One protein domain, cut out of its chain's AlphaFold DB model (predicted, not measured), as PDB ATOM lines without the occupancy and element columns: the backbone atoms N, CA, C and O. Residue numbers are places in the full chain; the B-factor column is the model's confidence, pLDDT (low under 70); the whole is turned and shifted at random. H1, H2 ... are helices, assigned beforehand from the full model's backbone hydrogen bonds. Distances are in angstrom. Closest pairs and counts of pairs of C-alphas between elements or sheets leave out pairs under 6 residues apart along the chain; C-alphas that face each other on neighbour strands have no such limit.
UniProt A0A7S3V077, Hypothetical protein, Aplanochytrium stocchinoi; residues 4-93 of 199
ATOM      1  N   PRO A   4     -42.623  91.091 -81.545       91.31
ATOM      2  CA  PRO A   4     -42.704  90.138 -82.653       91.31
ATOM      3  C   PRO A   4     -41.668  90.397 -83.758       91.31
ATOM      4  O   PRO A   4     -41.137  89.440 -84.321       91.31
ATOM      5  N   GLU A   5     -41.323  91.655 -84.042       93.62
ATOM      6  CA  GLU A   5     -40.271  91.989 -85.012       93.62
ATOM      7  C   GLU A   5     -38.891  91.529 -84.531       93.62
ATOM      8  O   GLU A   5     -38.161  90.909 -85.304       93.62
ATOM      9  N   ARG A   6     -38.564  91.743 -83.245       91.50
ATOM     10  CA  ARG A   6     -37.304  91.265 -82.643       91.50
ATOM     11  C   ARG A   6     -37.146  89.756 -82.786       91.50
ATOM     12  O   ARG A   6     -36.087  89.279 -83.190       91.50
ATOM     13  N   ARG A   7     -38.211  89.004 -82.490       91.19
ATOM     14  CA  ARG A   7     -38.210  87.539 -82.616       91.19
ATOM     15  C   ARG A   7     -38.061  87.086 -84.064       91.19
ATOM     16  O   ARG A   7     -37.296  86.164 -84.327       91.19
ATOM     17  N   LYS A   8     -38.741  87.750 -85.005       93.94
ATOM     18  CA  LYS A   8     -38.613  87.465 -86.442       93.94
ATOM     19  C   LYS A   8     -37.186  87.703 -86.938       93.94
ATOM     20  O   LYS A   8     -36.647  86.887 -87.679       93.94
ATOM     21  N   GLU A   9     -36.560  88.796 -86.519       94.50
ATOM     22  CA  GLU A   9     -35.177  89.107 -86.880       94.50
ATOM     23  C   GLU A   9     -34.192  88.083 -86.298       94.50
ATOM     24  O   GLU A   9     -33.320  87.579 -87.006       94.50
ATOM     25  N   ALA A  10     -34.365  87.720 -85.026       92.12
ATOM     26  CA  ALA A  10     -33.552  86.700 -84.375       92.12
ATOM     27  C   ALA A  10     -33.707  85.323 -85.044       92.12
ATOM     28  O   ALA A  10     -32.713  84.632 -85.259       92.12
ATOM     29  N   PHE A  11     -34.922  84.958 -85.462       95.56
ATOM     30  CA  PHE A  11     -35.161  83.736 -86.232       95.56
ATOM     31  C   PHE A  11     -34.451  83.771 -87.593       95.56
ATOM     32  O   PHE A  11     -33.760  82.819 -87.951       95.56
ATOM     33  N   HIS A  12     -34.523  84.889 -88.323       96.69
ATOM     34  CA  HIS A  12     -33.768  85.042 -89.572       96.69
ATOM     35  C   HIS A  12     -32.252  84.939 -89.371       96.69
ATOM     36  O   HIS A  12     -31.565  84.426 -90.253       96.69
ATOM     37  N   ARG A  13     -31.713  85.390 -88.229       96.25
ATOM     38  CA  ARG A  13     -30.292  85.186 -87.904       96.25
ATOM     39  C   ARG A  13     -29.945  83.702 -87.798       96.25
ATOM     40  O   ARG A  13     -28.926  83.300 -88.346       96.25
ATOM     41  N   VAL A  14     -30.792  82.895 -87.156       97.12
ATOM     42  CA  VAL A  14     -30.594  81.435 -87.076       97.12
ATOM     43  C   VAL A  14     -30.579  80.817 -88.475       97.12
ATOM     44  O   VAL A  14     -29.647  80.088 -88.797       97.12
ATOM     45  N   VAL A  15     -31.549  81.167 -89.326       97.69
ATOM     46  CA  VAL A  15     -31.620  80.660 -90.709       97.69
ATOM     47  C   VAL A  15     -30.370  81.035 -91.510       97.69
ATOM     48  O   VAL A  15     -29.800  80.179 -92.175       97.69
ATOM     49  N   LYS A  16     -29.883  82.279 -91.401       97.88
ATOM     50  CA  LYS A  16     -28.644  82.709 -92.076       97.88
ATOM     51  C   LYS A  16     -27.404  81.948 -91.604       97.88
ATOM     52  O   LYS A  16     -26.510  81.693 -92.401       97.88
ATOM     53  N   ILE A  17     -27.327  81.607 -90.317       97.88
ATOM     54  CA  ILE A  17     -26.221  80.801 -89.782       97.88
ATOM     55  C   ILE A  17     -26.307  79.361 -90.304       97.88
ATOM     56  O   ILE A  17     -25.286  78.774 -90.641       97.88
ATOM     57  N   LEU A  18     -27.509  78.788 -90.398       97.81
ATOM     58  CA  LEU A  18     -27.689  77.460 -90.993       97.81
ATOM     59  C   LEU A  18     -27.304  77.436 -92.473       97.81
ATOM     60  O   LEU A  18     -26.667  76.487 -92.922       97.81
ATOM     61  N   ASP A  19     -27.648  78.490 -93.208       98.12
ATOM     62  CA  ASP A  19     -27.266  78.653 -94.610       98.12
ATOM     63  C   ASP A  19     -25.741  78.702 -94.773       98.12
ATOM     64  O   ASP A  19     -25.175  77.917 -95.531       98.12
ATOM     65  N   SER A  20     -25.040  79.493 -93.949       98.12
ATOM     66  CA  SER A  20     -23.571  79.525 -93.990       98.12
ATOM     67  C   SER A  20     -22.923  78.203 -93.570       98.12
ATOM     68  O   SER A  20     -21.855  77.850 -94.063       98.12
ATOM     69  N   PHE A  21     -23.556  77.437 -92.680       97.81
ATOM     70  CA  PHE A  21     -23.079  76.104 -92.309       97.81
ATOM     71  C   PHE A  21     -23.269  75.085 -93.425       97.81
ATOM     72  O   PHE A  21     -22.421  74.209 -93.581       97.81
ATOM     73  N   LYS A  22     -24.358  75.184 -94.187       97.12
ATOM     74  CA  LYS A  22     -24.613  74.339 -95.354       97.12
ATOM     75  C   LYS A  22     -23.590  74.590 -96.463       97.12
ATOM     76  O   LYS A  22     -23.150  73.639 -97.102       97.12
ATOM     77  N   GLU A  23     -23.222  75.849 -96.684       97.69
ATOM     78  CA  GLU A  23     -22.237  76.240 -97.701       97.69
ATOM     79  C   GLU A  23     -20.786  75.923 -97.298       97.69
ATOM     80  O   GLU A  23     -19.915  75.784 -98.158       97.69
ATOM     81  N   ASP A  24     -20.507  75.773 -96.001       97.75
ATOM     82  CA  ASP A  24     -19.173  75.430 -95.511       97.75
ATOM     83  C   ASP A  24     -18.860  73.939 -95.710       97.75
ATOM     84  O   ASP A  24     -19.165  73.088 -94.870       97.75
ATOM     85  N   GLY A  25     -18.204  73.630 -96.831       97.25
ATOM     86  CA  GLY A  25     -17.836  72.264 -97.199       97.25
ATOM     87  C   GLY A  25     -16.935  71.555 -96.183       97.25
ATOM     88  O   GLY A  25     -17.135  70.368 -95.933       97.25
ATOM     89  N   LEU A  26     -15.991  72.261 -95.548       97.06
ATOM     90  CA  LEU A  26     -15.115  71.658 -94.532       97.06
ATOM     91  C   LEU A  26     -15.915  71.269 -93.293       97.06
ATOM     92  O   LEU A  26     -15.761  70.169 -92.771       97.06
ATOM     93  N   PHE A  27     -16.818  72.147 -92.860       97.69
ATOM     94  CA  PHE A  27     -17.707  71.839 -91.752       97.69
ATOM     95  C   PHE A  27     -18.635  70.669 -92.075       97.69
ATOM     96  O   PHE A  27     -18.758  69.766 -91.257       97.69
ATOM     97  N   GLN A  28     -19.240  70.631 -93.265       97.69
ATOM     98  CA  GLN A  28     -20.095  69.507 -93.662       97.69
ATOM     99  C   GLN A  28     -19.323  68.183 -93.722       97.69
ATOM    100  O   GLN A  28     -19.849  67.159 -93.294       97.69
ATOM    101  N   MET A  29     -18.067  68.199 -94.178       97.31
ATOM    102  CA  MET A  29     -17.185  67.030 -94.109       97.31
ATOM    103  C   MET A  29     -16.891  66.615 -92.663       97.31
ATOM    104  O   MET A  29     -16.932  65.427 -92.351       97.31
ATOM    105  N   ASP A  30     -16.633  67.573 -91.769       97.75
ATOM    106  CA  ASP A  30     -16.445  67.304 -90.340       97.75
ATOM    107  C   ASP A  30     -17.700  66.687 -89.709       97.75
ATOM    108  O   ASP A  30     -17.588  65.810 -88.863       97.75
ATOM    109  N   LEU A  31     -18.902  67.063 -90.149       97.19
ATOM    110  CA  LEU A  31     -20.146  66.470 -89.645       97.19
ATOM    111  C   LEU A  31     -20.366  65.011 -90.076       97.19
ATOM    112  O   LEU A  31     -21.187  64.335 -89.459       97.19
ATOM    113  N   GLN A  32     -19.656  64.514 -91.092       96.56
ATOM    114  CA  GLN A  32     -19.694  63.096 -91.482       96.56
ATOM    115  C   GLN A  32     -18.698  62.237 -90.689       96.56
ATOM    116  O   GLN A  32     -18.759  61.011 -90.738       96.56
ATOM    117  N   ASP A  33     -17.769  62.868 -89.969       97.06
ATOM    118  CA  ASP A  33     -16.733  62.184 -89.206       97.06
ATOM    119  C   ASP A  33     -17.296  61.580 -87.910       97.06
ATOM    120  O   ASP A  33     -17.993  62.246 -87.138       97.06
ATOM    121  N   GLU A  34     -16.979  60.310 -87.642       95.81
ATOM    122  CA  GLU A  34     -17.512  59.595 -86.479       95.81
ATOM    123  C   GLU A  34     -17.085  60.219 -85.143       95.81
ATOM    124  O   GLU A  34     -17.886  60.244 -84.200       95.81
ATOM    125  N   GLU A  35     -15.862  60.758 -85.043       95.44
ATOM    126  CA  GLU A  35     -15.401  61.406 -83.813       95.44
ATOM    127  C   GLU A  35     -16.149  62.724 -83.585       95.44
ATOM    128  O   GLU A  35     -16.564  63.016 -82.457       95.44
ATOM    129  N   CYS A  36     -16.387  63.493 -84.651       96.69
ATOM    130  CA  CYS A  36     -17.180  64.718 -84.581       96.69
ATOM    131  C   CYS A  36     -18.641  64.424 -84.218       96.69
ATOM    132  O   CYS A  36     -19.201  65.094 -83.349       96.69
ATOM    133  N   LEU A  37     -19.252  63.386 -84.791       96.25
ATOM    134  CA  LEU A  37     -20.605  62.956 -84.422       96.25
ATOM    135  C   LEU A  37     -20.689  62.500 -82.960       96.25
ATOM    136  O   LEU A  37     -21.640  62.849 -82.254       96.25
ATOM    137  N   ALA A  38     -19.697  61.749 -82.476       95.69
ATOM    138  CA  ALA A  38     -19.617  61.358 -81.071       95.69
ATOM    139  C   ALA A  38     -19.480  62.581 -80.148       95.69
ATOM    140  O   ALA A  38     -20.146  62.647 -79.111       95.69
ATOM    141  N   ALA A  39     -18.677  63.568 -80.547       96.25
ATOM    142  CA  ALA A  39     -18.524  64.828 -79.832       96.25
ATOM    143  C   ALA A  39     -19.835  65.632 -79.789       96.25
ATOM    144  O   ALA A  39     -20.238  66.099 -78.722       96.25
ATOM    145  N   ILE A  40     -20.562  65.720 -80.907       96.44
ATOM    146  CA  ILE A  40     -21.877  66.376 -80.964       96.44
ATOM    147  C   ILE A  40     -22.868  65.674 -80.030       96.44
ATOM    148  O   ILE A  40     -23.507  66.346 -79.225       96.44
ATOM    149  N   ARG A  41     -22.956  64.338 -80.065       95.31
ATOM    150  CA  ARG A  41     -23.848  63.560 -79.176       95.31
ATOM    151  C   ARG A  41     -23.494  63.700 -77.696       95.31
ATOM    152  O   ARG A  41     -24.384  63.696 -76.843       95.31
ATOM    153  N   HIS A  42     -22.205  63.820 -77.379       94.75
ATOM    154  CA  HIS A  42     -21.756  64.126 -76.023       94.75
ATOM    155  C   HIS A  42     -22.209  65.533 -75.610       94.75
ATOM    156  O   HIS A  42     -22.769  65.704 -74.526       94.75
ATOM    157  N   TRP A  43     -22.037  66.522 -76.489       94.19
ATOM    158  CA  TRP A  43     -22.420  67.913 -76.249       94.19
ATOM    159  C   TRP A  43     -23.938  68.107 -76.099       94.19
ATOM    160  O   TRP A  43     -24.376  68.832 -75.204       94.19
ATOM    161  N   THR A  44     -24.752  67.419 -76.909       92.44
ATOM    162  CA  THR A  44     -26.225  67.427 -76.807       92.44
ATOM    163  C   THR A  44     -26.759  66.594 -75.642       92.44
ATOM    164  O   THR A  44     -27.959  66.612 -75.384       92.44
ATOM    165  N   GLN A  45     -25.884  65.880 -74.924       92.00
ATOM    166  CA  GLN A  45     -26.220  64.922 -73.868       92.00
ATOM    167  C   GLN A  45     -27.043  63.711 -74.332       92.00
ATOM    168  O   GLN A  45     -27.521  62.954 -73.490       92.00
ATOM    169  N   GLU A  46     -27.170  63.487 -75.642       89.62
ATOM    170  CA  GLU A  46     -27.856  62.317 -76.199       89.62
ATOM    171  C   GLU A  46     -27.100  61.024 -75.863       89.62
ATOM    172  O   GLU A  46     -27.692  60.032 -75.438       89.62
ATOM    173  N   LYS A  47     -25.769  61.048 -75.999       93.56
ATOM    174  CA  LYS A  47     -24.890  59.939 -75.619       93.56
ATOM    175  C   LYS A  47     -23.610  60.489 -75.005       93.56
ATOM    176  O   LYS A  47     -22.693  60.906 -75.709       93.56
ATOM    177  N   ARG A  48     -23.541  60.487 -73.673       93.19
ATOM    178  CA  ARG A  48     -22.366  60.977 -72.946       93.19
ATOM    179  C   ARG A  48     -21.196  60.002 -73.095       93.19
ATOM    180  O   ARG A  48     -21.284  58.854 -72.675       93.19
ATOM    181  N   ALA A  49     -20.109  60.479 -73.693       91.88
ATOM    182  CA  ALA A  49     -18.820  59.794 -73.690       91.88
ATOM    183  C   ALA A  49     -18.137  59.840 -72.309       91.88
ATOM    184  O   ALA A  49     -18.414  60.732 -71.504       91.88
ATOM    185  N   ASP A  50     -17.232  58.888 -72.071       93.81
ATOM    186  CA  ASP A  50     -16.409  58.814 -70.861       93.81
ATOM    187  C   ASP A  50     -15.495  60.054 -70.715       93.81
ATOM    188  O   ASP A  50     -14.902  60.481 -71.712       93.81
ATOM    189  N   PRO A  51     -15.325  60.630 -69.507       92.69
ATOM    190  CA  PRO A  51     -14.497  61.823 -69.313       92.69
ATOM    191  C   PRO A  51     -13.042  61.659 -69.776       92.69
ATOM    192  O   PRO A  51     -12.496  62.571 -70.400       92.69
ATOM    193  N   SER A  52     -12.426  60.491 -69.548       92.31
ATOM    194  CA  SER A  52     -11.037  60.235 -69.963       92.31
ATOM    195  C   SER A  52     -10.897  60.124 -71.484       92.31
ATOM    196  O   SER A  52      -9.830  60.387 -72.048       92.31
ATOM    197  N   PHE A  53     -11.968  59.711 -72.166       90.50
ATOM    198  CA  PHE A  53     -12.031  59.670 -73.622       90.50
ATOM    199  C   PHE A  53     -12.177  61.083 -74.195       90.50
ATOM    200  O   PHE A  53     -11.434  61.451 -75.103       90.50
ATOM    201  N   VAL A  54     -13.072  61.891 -73.618       91.50
ATOM    202  CA  VAL A  54     -13.302  63.292 -74.013       91.50
ATOM    203  C   VAL A  54     -12.014  64.107 -73.919       91.50
ATOM    204  O   VAL A  54     -11.645  64.785 -74.878       91.50
ATOM    205  N   GLU A  55     -11.297  64.011 -72.799       90.94
ATOM    206  CA  GLU A  55     -10.070  64.782 -72.588       90.94
ATOM    207  C   GLU A  55      -8.983  64.439 -73.614       90.94
ATOM    208  O   GLU A  55      -8.348  65.329 -74.175       90.94
ATOM    209  N   ARG A  56      -8.810  63.151 -73.926       90.31
ATOM    210  CA  ARG A  56      -7.776  62.706 -74.868       90.31
ATOM    211  C   ARG A  56      -8.138  62.974 -76.325       90.31
ATOM    212  O   ARG A  56      -7.267  63.388 -77.088       90.31
ATOM    213  N   ARG A  57      -9.392  62.717 -76.715       90.50
ATOM    214  CA  ARG A  57      -9.829  62.722 -78.122       90.50
ATOM    215  C   ARG A  57     -10.500  64.017 -78.549       90.50
ATOM    216  O   ARG A  57     -10.247  64.477 -79.654       90.50
ATOM    217  N   PHE A  58     -11.329  64.631 -77.708       93.00
ATOM    218  CA  PHE A  58     -12.106  65.805 -78.121       93.00
ATOM    219  C   PHE A  58     -11.336  67.107 -77.909       93.00
ATOM    220  O   PHE A  58     -11.355  67.979 -78.778       93.00
ATOM    221  N   ASN A  59     -10.635  67.250 -76.780       89.50
ATOM    222  CA  ASN A  59      -9.959  68.510 -76.446       89.50
ATOM    223  C   ASN A  59      -8.741  68.795 -77.338       89.50
ATOM    224  O   ASN A  59      -8.456  69.956 -77.615       89.50
ATOM    225  N   ASN A  60      -8.074  67.751 -77.834       90.69
ATOM    226  CA  ASN A  60      -6.873  67.883 -78.665       90.69
ATOM    227  C   ASN A  60      -7.161  67.870 -80.177       90.69
ATOM    228  O   ASN A  60      -6.260  68.126 -80.973       90.69
ATOM    229  N   ASN A  61      -8.396  67.571 -80.595       95.44
ATOM    230  CA  ASN A  61      -8.756  67.484 -82.009       95.44
ATOM    231  C   ASN A  61      -9.291  68.834 -82.518       95.44
ATOM    232  O   ASN A  61     -10.379  69.278 -82.142       95.44
ATOM    233  N   TYR A  62      -8.531  69.475 -83.413       95.81
ATOM    234  CA  TYR A  62      -8.868  70.792 -83.961       95.81
ATOM    235  C   TYR A  62     -10.213  70.810 -84.709       95.81
ATOM    236  O   TYR A  62     -10.922  71.817 -84.652       95.81
ATOM    237  N   ARG A  63     -10.589  69.707 -85.371       97.00
ATOM    238  CA  ARG A  63     -11.845  69.588 -86.135       97.00
ATOM    239  C   ARG A  63     -13.039  69.632 -85.190       97.00
ATOM    240  O   ARG A  63     -13.952  70.434 -85.370       97.00
ATOM    241  N   ILE A  64     -12.968  68.871 -84.097       97.12
ATOM    242  CA  ILE A  64     -14.003  68.855 -83.053       97.12
ATOM    243  C   ILE A  64     -14.143  70.235 -82.401       97.12
ATOM    244  O   ILE A  64     -15.257  70.726 -82.213       97.12
ATOM    245  N   GLN A  65     -13.026  70.904 -82.104       96.06
ATOM    246  CA  GLN A  65     -13.065  72.262 -81.555       96.06
ATOM    247  C   GLN A  65     -13.700  73.264 -82.533       96.06
ATOM    248  O   GLN A  65     -14.495  74.111 -82.116       96.06
ATOM    249  N   ASN A  66     -13.411  73.144 -83.831       96.69
ATOM    250  CA  ASN A  66     -14.038  73.962 -84.869       96.69
ATOM    251  C   ASN A  66     -15.561  73.744 -84.924       96.69
ATOM    252  O   ASN A  66     -16.330  74.712 -84.899       96.69
ATOM    253  N   VAL A  67     -16.005  72.483 -84.896       97.50
ATOM    254  CA  VAL A  67     -17.429  72.119 -84.817       97.50
ATOM    255  C   VAL A  67     -18.080  72.741 -83.579       97.50
ATOM    256  O   VAL A  67     -19.106  73.414 -83.694       97.50
ATOM    257  N   TYR A  68     -17.471  72.617 -82.397       96.56
ATOM    258  CA  TYR A  68     -17.999  73.224 -81.170       96.56
ATOM    259  C   TYR A  68     -18.092  74.745 -81.234       96.56
ATOM    260  O   TYR A  68     -19.059  75.318 -80.729       96.56
ATOM    261  N   ASN A  69     -17.122  75.418 -81.848       96.69
ATOM    262  CA  ASN A  69     -17.169  76.869 -81.998       96.69
ATOM    263  C   ASN A  69     -18.356  77.301 -82.865       96.69
ATOM    264  O   ASN A  69     -19.094  78.211 -82.482       96.69
ATOM    265  N   LYS A  70     -18.621  76.590 -83.962       97.38
ATOM    266  CA  LYS A  70     -19.807  76.816 -84.801       97.38
ATOM    267  C   LYS A  70     -21.109  76.530 -84.050       97.38
ATOM    268  O   LYS A  70     -22.024  77.353 -84.068       97.38
ATOM    269  N   LEU A  71     -21.173  75.430 -83.298       96.88
ATOM    270  CA  LEU A  71     -22.344  75.114 -82.471       96.88
ATOM    271  C   LEU A  71     -22.623  76.187 -81.406       96.88
ATOM    272  O   LEU A  71     -23.780  76.540 -81.178       96.88
ATOM    273  N   LYS A  72     -21.586  76.775 -80.798       96.62
ATOM    274  CA  LYS A  72     -21.740  77.897 -79.853       96.62
ATOM    275  C   LYS A  72     -22.312  79.149 -80.525       96.62
ATOM    276  O   LYS A  72     -23.145  79.824 -79.919       96.62
ATOM    277  N   VAL A  73     -21.901  79.450 -81.761       96.31
ATOM    278  CA  VAL A  73     -22.418  80.600 -82.526       96.31
ATOM    279  C   VAL A  73     -23.922  80.461 -82.755       96.31
ATOM    280  O   VAL A  73     -24.681  81.374 -82.418       96.31
ATOM    281  N   ILE A  74     -24.376  79.309 -83.254       96.12
ATOM    282  CA  ILE A  74     -25.813  79.091 -83.456       96.12
ATOM    283  C   ILE A  74     -26.566  79.012 -82.123       96.12
ATOM    284  O   ILE A  74     -27.647  79.579 -82.014       96.12
ATOM    285  N   GLN A  75     -25.982  78.424 -81.072       95.56
ATOM    286  CA  GLN A  75     -26.585  78.412 -79.736       95.56
ATOM    287  C   GLN A  75     -26.828  79.829 -79.206       95.56
ATOM    288  O   GLN A  75     -27.874  80.088 -78.614       95.56
ATOM    289  N   ALA A  76     -25.895  80.758 -79.423       94.19
ATOM    290  CA  ALA A  76     -26.071  82.152 -79.027       94.19
ATOM    291  C   ALA A  76     -27.231  82.824 -79.782       94.19
ATOM    292  O   ALA A  76     -28.011  83.556 -79.171       94.19
ATOM    293  N   ALA A  77     -27.394  82.540 -81.079       93.75
ATOM    294  CA  ALA A  77     -28.531  83.026 -81.861       93.75
ATOM    295  C   ALA A  77     -29.858  82.403 -81.388       93.75
ATOM    296  O   ALA A  77     -30.832  83.120 -81.155       93.75
ATOM    297  N   CYS A  78     -29.867  81.093 -81.135       95.06
ATOM    298  CA  CYS A  78     -31.010  80.363 -80.593       95.06
ATOM    299  C   CYS A  78     -31.377  80.766 -79.162       95.06
ATOM    300  O   CYS A  78     -32.438  80.378 -78.720       95.06
ATOM    301  N   ARG A  79     -30.567  81.529 -78.416       93.31
ATOM    302  CA  ARG A  79     -30.986  82.088 -77.110       93.31
ATOM    303  C   ARG A  79     -31.864  83.331 -77.250       93.31
ATOM    304  O   ARG A  79     -32.559  83.696 -76.308       93.31
ATOM    305  N   GLN A  80     -31.811  84.001 -78.401       91.69
ATOM    306  CA  GLN A  80     -32.607  85.202 -78.683       91.69
ATOM    307  C   GLN A  80     -34.025  84.864 -79.161       91.69
ATOM    308  O   GLN A  80     -34.900  85.725 -79.195       91.69
ATOM    309  N   VAL A  81     -34.244  83.606 -79.534       92.81
ATOM    310  CA  VAL A  81     -35.539  83.023 -79.884       92.81
ATOM    311  C   VAL A  81     -35.788  81.913 -78.862       92.81
ATOM    312  O   VAL A  81     -34.835  81.265 -78.472       92.81
ATOM    313  N   PRO A  82     -37.001  81.646 -78.372       89.25
ATOM    314  CA  PRO A  82     -37.231  80.523 -77.460       89.25
ATOM    315  C   PRO A  82     -37.168  79.176 -78.210       89.25
ATOM    316  O   PRO A  82     -38.180  78.494 -78.355       89.25
ATOM    317  N   MET A  83     -35.997  78.806 -78.739       92.69
ATOM    318  CA  MET A  83     -35.790  77.584 -79.517       92.69
ATOM    319  C   MET A  83     -34.524  76.834 -79.094       92.69
ATOM    320  O   MET A  83     -33.529  77.427 -78.683       92.69
ATOM    321  N   GLY A  84     -34.558  75.509 -79.225       92.94
ATOM    322  CA  GLY A  84     -33.367  74.674 -79.088       92.94
ATOM    323  C   GLY A  84     -32.411  74.845 -80.270       92.94
ATOM    324  O   GLY A  84     -32.785  75.366 -81.321       92.94
ATOM    325  N   VAL A  85     -31.171  74.379 -80.108       95.50
ATOM    326  CA  VAL A  85     -30.220  74.318 -81.226       95.50
ATOM    327  C   VAL A  85     -30.706  73.264 -82.229       95.50
ATOM    328  O   VAL A  85     -30.932  72.122 -81.824       95.50
ATOM    329  N   PRO A  86     -30.868  73.607 -83.518       96.12
ATOM    330  CA  PRO A  86     -31.455  72.717 -84.517       96.12
ATOM    331  C   PRO A  86     -30.429  71.693 -85.037       96.12
ATOM    332  O   PRO A  86     -30.014  71.733 -86.191       96.12
ATOM    333  N   ILE A  87     -30.000  70.766 -84.176       96.38
ATOM    334  CA  ILE A  87     -28.928  69.799 -84.478       96.38
ATOM    335  C   ILE A  87     -29.259  68.934 -85.696       96.38
ATOM    336  O   ILE A  87     -28.408  68.757 -86.561       96.38
ATOM    337  N   ASN A  88     -30.507  68.477 -85.825       95.62
ATOM    338  CA  ASN A  88     -30.945  67.692 -86.983       95.62
ATOM    339  C   ASN A  88     -30.805  68.467 -88.299       95.62
ATOM    340  O   ASN A  88     -30.414  67.888 -89.308       95.62
ATOM    341  N   ALA A  89     -31.098  69.772 -88.292       96.38
ATOM    342  CA  ALA A  89     -30.929  70.618 -89.469       96.38
ATOM    343  C   ALA A  89     -29.448  70.775 -89.832       96.38
ATOM    344  O   ALA A  89     -29.087  70.634 -90.996       96.38
ATOM    345  N   ILE A  90     -28.592  70.993 -88.828       96.94
ATOM    346  CA  ILE A  90     -27.140  71.139 -89.003       96.94
ATOM    347  C   ILE A  90     -26.539  69.871 -89.620       96.94
ATOM    348  O   ILE A  90     -25.835  69.964 -90.619       96.94
ATOM    349  N   LEU A  91     -26.857  68.699 -89.057       96.38
ATOM    350  CA  LEU A  91     -26.354  67.403 -89.526       96.38
ATOM    351  C   LEU A  91     -26.839  67.044 -90.938       96.38
ATOM    352  O   LEU A  91     -26.144  66.343 -91.664       96.38
ATOM    353  N   ALA A  92     -28.023  67.518 -91.327       95.38
ATOM    354  CA  ALA A  92     -28.592  67.281 -92.650       95.38
ATOM    355  C   ALA A  92     -28.206  68.346 -93.694       95.38
ATOM    356  O   ALA A  92     -28.651  68.251 -94.838       95.38
ATOM    357  N   GLY A  93     -27.454  69.387 -93.316       95.56
ATOM    358  CA  GLY A  93     -27.186  70.527 -94.200       95.56
ATOM    359  C   GLY A  93     -28.462  71.279 -94.614       95.56
ATOM    360  O   GLY A  93     -28.566  71.773 -95.738       95.56
TER     361      GLY A  93
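This is residues 4 to 93 of the 199 residues of the protein "Hypothetical protein" of Aplanochytrium stocchinoi (UniProt A0A7S3V077). Two long helices, H1 and H5, run opposite ways side by side, but overlap only in part: the last turns of H5 pack on the middle of H1. The short helices H2 and H3 pack on the first half of H5, H6 folds back onto the later part of H1, and H4 lies at the far end from the start of H1. The 90 printed residues hold six named helices, H1 to H6 in chain order, and no named strand: all helix, compact with a radius of gyration of the C-alphas of 13.9 A, yet elongated, spanning 45 by 25 by 18 A.

H1, residues 4 to 23, touches H5, residues 62 to 78, at a shallow tilt of 20 degrees, opposite ways; the closest C-alphas, Val 14 and Ala 77, are 5.8 A apart. H1 touches H6, residues 87 to 91, with residues 18 to 22 alone, closest at the C-alphas of Leu 18 and Ile 90, 6.6 A. H2, residues 25 to 31, touches H5 about perpendicular at 87 degrees, closest at the C-alphas of Asp 30 and Arg 63, 6.6 A. H1 and H2 touch only at the corner, and only just, with 3 pairs of C-alphas within 8 A; the closest are those of Lys 22 and Gln 28, 6.8 A. H3, residues 34 to 43, touches H5 at a steep tilt of 40 degrees, the same way, with the C-alphas of Cys 36 and Ile 64 closest at 5.4 A. H4, residues 51 to 58, only just touches H3, with 3 pairs within 8 A, the closest C-alphas being Ala 39 and Phe 58 at 6.7 A. H5 and H6 are apart. In each of the six helices every O i to N i+4 pair is within hydrogen-bond range.

H1 begins at C-alpha 4 (-42.704, 90.138, -82.653) and is 29.0 A long. H5 is 24.4 A long and ends at C-alpha 78 (-31.010, 80.363, -80.593). H3 is 14.1 A long. H6 ends at C-alpha 91 (-26.354, 67.403, -89.526).

The C-alphas farthest apart, Glu 5 and Ser 52, are 45.7 A apart. The printed part has no cut, no link is long, and no printed residue is under 70 in pLDDT.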